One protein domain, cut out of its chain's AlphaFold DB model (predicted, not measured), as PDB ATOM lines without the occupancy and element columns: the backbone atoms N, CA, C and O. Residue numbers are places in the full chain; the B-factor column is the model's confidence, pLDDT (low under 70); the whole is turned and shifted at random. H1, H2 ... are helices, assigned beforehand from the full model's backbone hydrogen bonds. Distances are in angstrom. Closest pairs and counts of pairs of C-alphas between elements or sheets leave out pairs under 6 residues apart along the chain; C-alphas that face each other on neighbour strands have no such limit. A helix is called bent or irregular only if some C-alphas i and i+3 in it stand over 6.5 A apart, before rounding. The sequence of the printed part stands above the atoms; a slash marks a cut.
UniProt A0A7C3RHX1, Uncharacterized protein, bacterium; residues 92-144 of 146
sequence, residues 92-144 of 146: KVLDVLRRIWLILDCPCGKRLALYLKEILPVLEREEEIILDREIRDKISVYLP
ATOM      1  N   LYS A  92      48.785  52.568 -15.935       78.31
ATOM      2  CA  LYS A  92      48.879  51.347 -16.751       78.31
ATOM      3  C   LYS A  92      47.579  50.532 -16.728       78.31
ATOM      4  O   LYS A  92      47.118  50.074 -17.767       78.31
ATOM      5  N   VAL A  93      46.953  50.405 -15.554       77.88
ATOM      6  CA  VAL A  93      45.679  49.682 -15.384       77.88
ATOM      7  C   VAL A  93      44.544  50.410 -16.109       77.88
ATOM      8  O   VAL A  93      43.704  49.772 -16.740       77.88
ATOM      9  N   LEU A  94      44.529  51.747 -16.068       80.00
ATOM     10  CA  LEU A  94      43.528  52.550 -16.777       80.00
ATOM     11  C   LEU A  94      43.622  52.411 -18.295       80.00
ATOM     12  O   LEU A  94      42.583  52.366 -18.948       80.00
ATOM     13  N   ASP A  95      44.826  52.358 -18.857       81.44
ATOM     14  CA  ASP A  95      44.997  52.243 -20.306       81.44
ATOM     15  C   ASP A  95      44.546  50.869 -20.821       81.44
ATOM     16  O   ASP A  95      43.835  50.796 -21.826       81.44
ATOM     17  N   VAL A  96      44.838  49.797 -20.074       79.12
ATOM     18  CA  VAL A  96      44.317  48.448 -20.361       79.12
ATOM     19  C   VAL A  96      42.791  48.418 -20.262       79.12
ATOM     20  O   VAL A  96      42.119  47.990 -21.200       79.12
ATOM     21  N   LEU A  97      42.219  48.937 -19.170       79.00
ATOM     22  CA  LEU A  97      40.764  48.996 -18.999       79.00
ATOM     23  C   LEU A  97      40.089  49.834 -20.086       79.00
ATOM     24  O   LEU A  97      39.005  49.475 -20.536       79.00
ATOM     25  N   ARG A  98      40.717  50.925 -20.538       82.62
ATOM     26  CA  ARG A  98      40.195  51.754 -21.633       82.62
ATOM     27  C   ARG A  98      40.170  50.977 -22.946       82.62
ATOM     28  O   ARG A  98      39.201  51.103 -23.687       82.62
ATOM     29  N   ARG A  99      41.190  50.163 -23.223       81.12
ATOM     30  CA  ARG A  99      41.238  49.327 -24.429       81.12
ATOM     31  C   ARG A  99      40.151  48.251 -24.409       81.12
ATOM     32  O   ARG A  99      39.406  48.144 -25.374       81.12
ATOM     33  N   ILE A 100      39.973  47.559 -23.281       80.88
ATOM     34  CA  ILE A 100      38.876  46.591 -23.090       80.88
ATOM     35  C   ILE A 100      37.509  47.277 -23.223       80.88
ATOM     36  O   ILE A 100      36.604  46.759 -23.871       80.88
ATOM     37  N   TRP A 101      37.360  48.464 -22.634       84.75
ATOM     38  CA  TRP A 101      36.128  49.247 -22.703       84.75
ATOM     39  C   TRP A 101      35.765  49.647 -24.137       84.75
ATOM     40  O   TRP A 101      34.588  49.632 -24.480       84.75
ATOM     41  N   LEU A 102      36.760  49.954 -24.975       85.25
ATOM     42  CA  LEU A 102      36.557  50.236 -26.398       85.25
ATOM     43  C   LEU A 102      36.178  48.978 -27.191       85.25
ATOM     44  O   LEU A 102      35.270  49.049 -28.011       85.25
ATOM     45  N   ILE A 103      36.818  47.833 -26.919       81.69
ATOM     46  CA  ILE A 103      36.494  46.547 -27.568       81.69
ATOM     47  C   ILE A 103      35.048  46.126 -27.263       81.69
ATOM     48  O   ILE A 103      34.348  45.615 -28.130       81.69
ATOM     49  N   LEU A 104      34.586  46.377 -26.037       79.00
ATOM     50  CA  LEU A 104      33.243  46.029 -25.568       79.00
ATOM     51  C   LEU A 104      32.143  47.032 -25.958       79.00
ATOM     52  O   LEU A 104      31.032  46.932 -25.435       79.00
ATOM     53  N   ASP A 105      32.439  47.997 -26.829       84.12
ATOM     54  CA  ASP A 105      31.509  49.048 -27.260       84.12
ATOM     55  C   ASP A 105      31.011  49.947 -26.107       84.12
ATOM     56  O   ASP A 105      29.831  50.249 -25.927       84.12
ATOM     57  N   CYS A 106      31.952  50.386 -25.270       84.06
ATOM     58  CA  CYS A 106      31.755  51.395 -24.231       84.06
ATOM     59  C   CYS A 106      30.640  51.100 -23.192       84.06
ATOM     60  O   CYS A 106      29.822  51.979 -22.885       84.06
ATOM     61  N   PRO A 107      30.605  49.916 -22.544       83.12
ATOM     62  CA  PRO A 107      29.581  49.589 -21.556       83.12
ATOM     63  C   PRO A 107      29.717  50.441 -20.285       83.12
ATOM     64  O   PRO A 107      30.790  50.930 -19.928       83.12
ATOM     65  N   CYS A 108      28.629  50.599 -19.530       80.12
ATOM     66  CA  CYS A 108      28.694  51.266 -18.229       80.12
ATOM     67  C   CYS A 108      29.617  50.497 -17.261       80.12
ATOM     68  O   CYS A 108      29.663  49.270 -17.286       80.12
ATOM     69  N   GLY A 109      30.332  51.196 -16.369       76.12
ATOM     70  CA  GLY A 109      31.379  50.583 -15.529       76.12
ATOM     71  C   GLY A 109      30.928  49.374 -14.693       76.12
ATOM     72  O   GLY A 109      31.695  48.434 -14.517       76.12
ATOM     73  N   LYS A 110      29.661  49.343 -14.251       78.12
ATOM     74  CA  LYS A 110      29.075  48.172 -13.569       78.12
ATOM     75  C   LYS A 110      28.997  46.943 -14.476       78.12
ATOM     76  O   LYS A 110      29.263  45.834 -14.038       78.12
ATOM     77  N   ARG A 111      28.627  47.155 -15.739       79.81
ATOM     78  CA  ARG A 111      28.543  46.107 -16.753       79.81
ATOM     79  C   ARG A 111      29.940  45.662 -17.187       79.81
ATOM     80  O   ARG A 111      30.174  44.469 -17.303       79.81
ATOM     81  N   LEU A 112      30.874  46.605 -17.327       81.38
ATOM     82  CA  LEU A 112      32.280  46.301 -17.597       81.38
ATOM     83  C   LEU A 112      32.876  45.375 -16.526       81.38
ATOM     84  O   LEU A 112      33.503  44.388 -16.880       81.38
ATOM     85  N   ALA A 113      32.643  45.649 -15.238       76.12
ATOM     86  CA  ALA A 113      33.174  44.835 -14.140       76.12
ATOM     87  C   ALA A 113      32.673  43.377 -14.155       76.12
ATOM     88  O   ALA A 113      33.426  42.472 -13.803       76.12
ATOM     89  N   LEU A 114      31.428  43.147 -14.583       79.12
ATOM     90  CA  LEU A 114      30.855  41.803 -14.716       79.12
ATOM     91  C   LEU A 114      31.508  41.027 -15.863       79.12
ATOM     92  O   LEU A 114      31.971  39.910 -15.654       79.12
ATOM     93  N   TYR A 115      31.618  41.651 -17.039       77.88
ATOM     94  CA  TYR A 115      32.250  41.027 -18.205       77.88
ATOM     95  C   TYR A 115      33.755  40.847 -18.052       77.88
ATOM     96  O   TYR A 115      34.329  39.958 -18.674       77.88
ATOM     97  N   LEU A 116      34.405  41.650 -17.204       77.56
ATOM     98  CA  LEU A 116      35.847  41.580 -17.009       77.56
ATOM     99  C   LEU A 116      36.294  40.181 -16.559       77.56
ATOM    100  O   LEU A 116      37.313  39.695 -17.030       77.56
ATOM    101  N   LYS A 117      35.507  39.495 -15.718       74.44
ATOM    102  CA  LYS A 117      35.820  38.125 -15.267       74.44
ATOM    103  C   LYS A 117      35.909  37.125 -16.417       74.44
ATOM    104  O   LYS A 117      36.764  36.247 -16.396       74.44
ATOM    105  N   GLU A 118      35.025  37.261 -17.395       76.25
ATOM    106  CA  GLU A 118      34.886  36.317 -18.504       76.25
ATOM    107  C   GLU A 118      35.789  36.684 -19.681       76.25
ATOM    108  O   GLU A 118      36.304  35.804 -20.363       76.25
ATOM    109  N   ILE A 119      36.025  37.979 -19.904       77.38
ATOM    110  CA  ILE A 119      36.762  38.447 -21.077       77.38
ATOM    111  C   ILE A 119      38.277  38.487 -20.866       77.38
ATOM    112  O   ILE A 119      39.019  38.358 -21.834       77.38
ATOM    113  N   LEU A 120      38.758  38.607 -19.622       75.44
ATOM    114  CA  LEU A 120      40.190  38.543 -19.307       75.44
ATOM    115  C   LEU A 120      40.889  37.273 -19.839       75.44
ATOM    116  O   LEU A 120      41.928  37.428 -20.480       75.44
ATOM    117  N   PRO A 121      40.370  36.041 -19.637       73.62
ATOM    118  CA  PRO A 121      41.013  34.837 -20.173       73.62
ATOM    119  C   PRO A 121      40.930  34.738 -21.703       73.62
ATOM    120  O   PRO A 121      41.834  34.191 -22.327       73.62
ATOM    121  N   VAL A 122      39.876  35.282 -22.322       75.19
ATOM    122  CA  VAL A 122      39.739  35.306 -23.789       75.19
ATOM    123  C   VAL A 122      40.764  36.257 -24.401       75.19
ATOM    124  O   VAL A 122      41.445  35.895 -25.351       75.19
ATOM    125  N   LEU A 123      40.937  37.444 -23.818       71.94
ATOM    126  CA  LEU A 123      41.893  38.446 -24.294       71.94
ATOM    127  C   LEU A 123      43.356  38.030 -24.091       71.94
ATOM    128  O   LEU A 123      44.211  38.467 -24.852       71.94
ATOM    129  N   GLU A 124      43.647  37.192 -23.091       72.00
ATOM    130  CA  GLU A 124      44.970  36.572 -22.932       72.00
ATOM    131  C   GLU A 124      45.229  35.507 -24.006       72.00
ATOM    132  O   GLU A 124      46.348  35.402 -24.501       72.00
ATOM    133  N   ARG A 125      44.203  34.735 -24.388       68.75
ATOM    134  CA  ARG A 125      44.325  33.680 -25.404       68.75
ATOM    135  C   ARG A 125      44.543  34.235 -26.809       68.75
ATOM    136  O   ARG A 125      45.261  33.628 -27.590       68.75
ATOM    137  N   GLU A 126      43.906  35.354 -27.127       66.81
ATOM    138  CA  GLU A 126      43.965  35.964 -28.462       66.81
ATOM    139  C   GLU A 126      45.171  36.916 -28.636       66.81
ATOM    140  O   GLU A 126      45.253  37.599 -29.647       66.81
ATOM    141  N   GLU A 127      46.086  37.016 -27.657       62.44
ATOM    142  CA  GLU A 127      47.259  37.926 -27.635       62.44
ATOM    143  C   GLU A 127      46.962  39.433 -27.840       62.44
ATOM    144  O   GLU A 127      47.869  40.265 -27.847       62.44
ATOM    145  N   GLU A 128      45.690  39.826 -27.921       58.88
ATOM    146  CA  GLU A 128      45.235  41.206 -28.139       58.88
ATOM    147  C   GLU A 128      45.672  42.181 -27.026       58.88
ATOM    148  O   GLU A 128      45.688  43.406 -27.218       58.88
ATOM    149  N   ILE A 129      46.020  41.661 -25.839       61.50
ATOM    150  CA  ILE A 129      46.492  42.443 -24.692       61.50
ATOM    151  C   ILE A 129      47.586  41.689 -23.925       61.50
ATOM    152  O   ILE A 129      47.357  40.615 -23.375       61.50
ATOM    153  N   ILE A 130      48.751  42.326 -23.765       59.16
ATOM    154  CA  ILE A 130      49.811  41.854 -22.865       59.16
ATOM    155  C   ILE A 130      49.418  42.217 -21.428       59.16
ATOM    156  O   ILE A 130      49.611  43.348 -20.971       59.16
ATOM    157  N   LEU A 131      48.820  41.264 -20.720       63.38
ATOM    158  CA  LEU A 131      48.514  41.389 -19.299       63.38
ATOM    159  C   LEU A 131      49.715  40.908 -18.482       63.38
ATOM    160  O   LEU A 131      49.936  39.710 -18.329       63.38
ATOM    161  N   ASP A 132      50.480  41.848 -17.934       63.81
ATOM    162  CA  ASP A 132      51.500  41.527 -16.935       63.81
ATOM    163  C   ASP A 132      50.839  40.902 -15.689       63.81
ATOM    164  O   ASP A 132      49.730  41.302 -15.304       63.81
ATOM    165  N   ARG A 133      51.498  39.932 -15.037       64.56
ATOM    166  CA  ARG A 133      50.938  39.213 -13.869       64.56
ATOM    167  C   ARG A 133      50.532  40.188 -12.762       64.56
ATOM    168  O   ARG A 133      49.460  40.056 -12.178       64.56
ATOM    169  N   GLU A 134      51.316  41.249 -12.576       66.81
ATOM    170  CA  GLU A 134      51.023  42.319 -11.619       66.81
ATOM    171  C   GLU A 134      49.719  43.078 -11.920       66.81
ATOM    172  O   GLU A 134      49.035  43.553 -11.010       66.81
ATOM    173  N   ILE A 135      49.365  43.234 -13.200       68.75
ATOM    174  CA  ILE A 135      48.155  43.947 -13.629       68.75
ATOM    175  C   ILE A 135      46.928  43.059 -13.421       68.75
ATOM    176  O   ILE A 135      45.894  43.556 -12.971       68.75
ATOM    177  N   ARG A 136      47.050  41.751 -13.678       68.56
ATOM    178  CA  ARG A 136      45.999  40.761 -13.392       68.56
ATOM    179  C   ARG A 136      45.642  40.735 -11.910       68.56
ATOM    180  O   ARG A 136      44.461  40.825 -11.574       68.56
ATOM    181  N   ASP A 137      46.646  40.683 -11.041       69.06
ATOM    182  CA  ASP A 137      46.432  40.642  -9.593       69.06
ATOM    183  C   ASP A 137      45.784  41.935  -9.091       69.06
ATOM    184  O   ASP A 137      44.810  41.901  -8.336       69.06
ATOM    185  N   LYS A 138      46.235  43.089  -9.602       70.56
ATOM    186  CA  LYS A 138      45.600  44.384  -9.323       70.56
ATOM    187  C   LYS A 138      44.134  44.399  -9.768       70.56
ATOM    188  O   LYS A 138      43.278  44.794  -8.988       70.56
ATOM    189  N   ILE A 139      43.816  43.943 -10.980       69.25
ATOM    190  CA  ILE A 139      42.432  43.899 -11.489       69.25
ATOM    191  C   ILE A 139      41.548  42.957 -10.651       69.25
ATOM    192  O   ILE A 139      40.410  43.317 -10.340       69.25
ATOM    193  N   SER A 140      42.074  41.802 -10.229       65.25
ATOM    194  CA  SER A 140      41.382  40.843  -9.352       65.25
ATOM    195  C   SER A 140      41.011  41.448  -7.994       65.25
ATOM    196  O   SER A 140      39.889  41.275  -7.525       65.25
ATOM    197  N   VAL A 141      41.897  42.255  -7.403       65.69
ATOM    198  CA  VAL A 141      41.628  42.980  -6.146       65.69
ATOM    199  C   VAL A 141      40.558  44.070  -6.308       65.69
ATOM    200  O   VAL A 141      39.878  44.408  -5.339       65.69
ATOM    201  N   TYR A 142      40.345  44.595  -7.520       62.28
ATOM    202  CA  TYR A 142      39.312  45.607  -7.797       62.28
ATOM    203  C   TYR A 142      37.943  45.025  -8.188       62.28
ATOM    204  O   TYR A 142      36.935  45.726  -8.091       62.28
ATOM    205  N   LEU A 143      37.886  43.752  -8.584       58.38
ATOM    206  CA  LEU A 143      36.656  43.012  -8.891       58.38
ATOM    207  C   LEU A 143      35.672  42.810  -7.707       58.38
ATOM    208  O   LEU A 143      34.473  42.774  -7.981       58.38
ATOM    209  N   PRO A 144      36.091  42.698  -6.425       47.72
ATOM    210  CA  PRO A 144      35.174  42.537  -5.290       47.72
ATOM    211  C   PRO A 144      34.621  43.848  -4.699       47.72
ATOM    212  O   PRO A 144      33.881  43.786  -3.722       47.72
TER     213      PRO A 144
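Overview. This is residues 92 to 144 of the 146 residues of an uncharacterized protein of bacterium (UniProt A0A7C3RHX1). Three short helices are set in a triangle, with H1 as a crosspiece about perpendicular to both others: its first turn comes close to the beginning of H3, and its last turn comes close to the beginning of H2. H2, the longest helix, has a sharp kink, and the stretch of residues 126 to 132 folds back from its end to H3, which is near H2; the contacts are few, and no helix clearly touches another. The printed part has 53 residues with three named helices, in the order H1, H2, H3, and no named strand, and its class is all helix. The whole is compact, with a radius of gyration of the C-alphas of 10.2 A, and its rounded outline spans 26 by 24 by 19 A.

Along the chain. The printed part begins with H1, residues 92 to 103, which runs from C-alpha 92 at (48.879, 51.347, -16.751) to C-alpha 103 at (36.494, 46.547, -27.568), a length of 17.1 A. A tight link of 5 residues, 104 to 108, follows. H2 holds residues 109 to 125, Gly 109 to Arg 125, and measures 23.5 A from its first to its last C-alpha; it begins with C-alpha 109 at (31.379, 50.583, -15.529). It has a kink of 59 degrees near residue 118, whose C-alpha is at (34.886, 36.317, -18.504). H2 is irregular, but only just: C-alphas 118 and 121 are 6.52 A apart. A short link of 7 residues, 126 to 132, comes next. H3, residues 133 to 142, is 14.6 A long and ends with C-alpha 142 at (39.312, 45.607, -7.797). Leu 143 and Pro 144 follow it.

Arrangement. H1 and H2 are close but not clearly touching, with 1 pair of C-alphas within 8 A. The closest are those of Trp 101 and Leu 112, 7.0 A apart. The lines of these two helices stand at 87 degrees, about perpendicular, the line of H2 being a rough one, and their centres are 10.9 A apart. H1 and H3 are also close but not clearly touching, with 2 pairs of C-alphas within 8 A. Here the closest C-alphas are those of Val 93 and Ile 135, 6.5 A apart. Their lines stand at 76 degrees, about perpendicular, and their centres are 13.4 A apart. H2 and H3 are near each other: no pair of their C-alphas is within 8 A, but 8 pairs are within 10 A. In H1 and H3 every backbone O of residue i is within hydrogen-bond range of N of residue i+4 inside the helix, while in the kinked H2 9 of 13 such pairs are.

Size, cuts and confidence. The two C-alphas farthest apart are those of Asp 105, in the link between H1 and H2, and Glu 134, in H3, at 25.9 A. The first and last printed C-alphas, those of Lys 92 and Pro 144, are 19.9 A apart. The printed part has no cut, and neither of its two links is long. The full chain has 146 residues, of which residues 92 to 144 are printed. The mean pLDDT of the printed part is 73.3. It is under 70 at 19 residues, namely 125 to 137 and 139 to 144, of which 125 belongs to H2 and 133 to 137 and 139 to 142 belong to H3. The mean pLDDT is 81 in H1, 76 in H2 and 67 in H3.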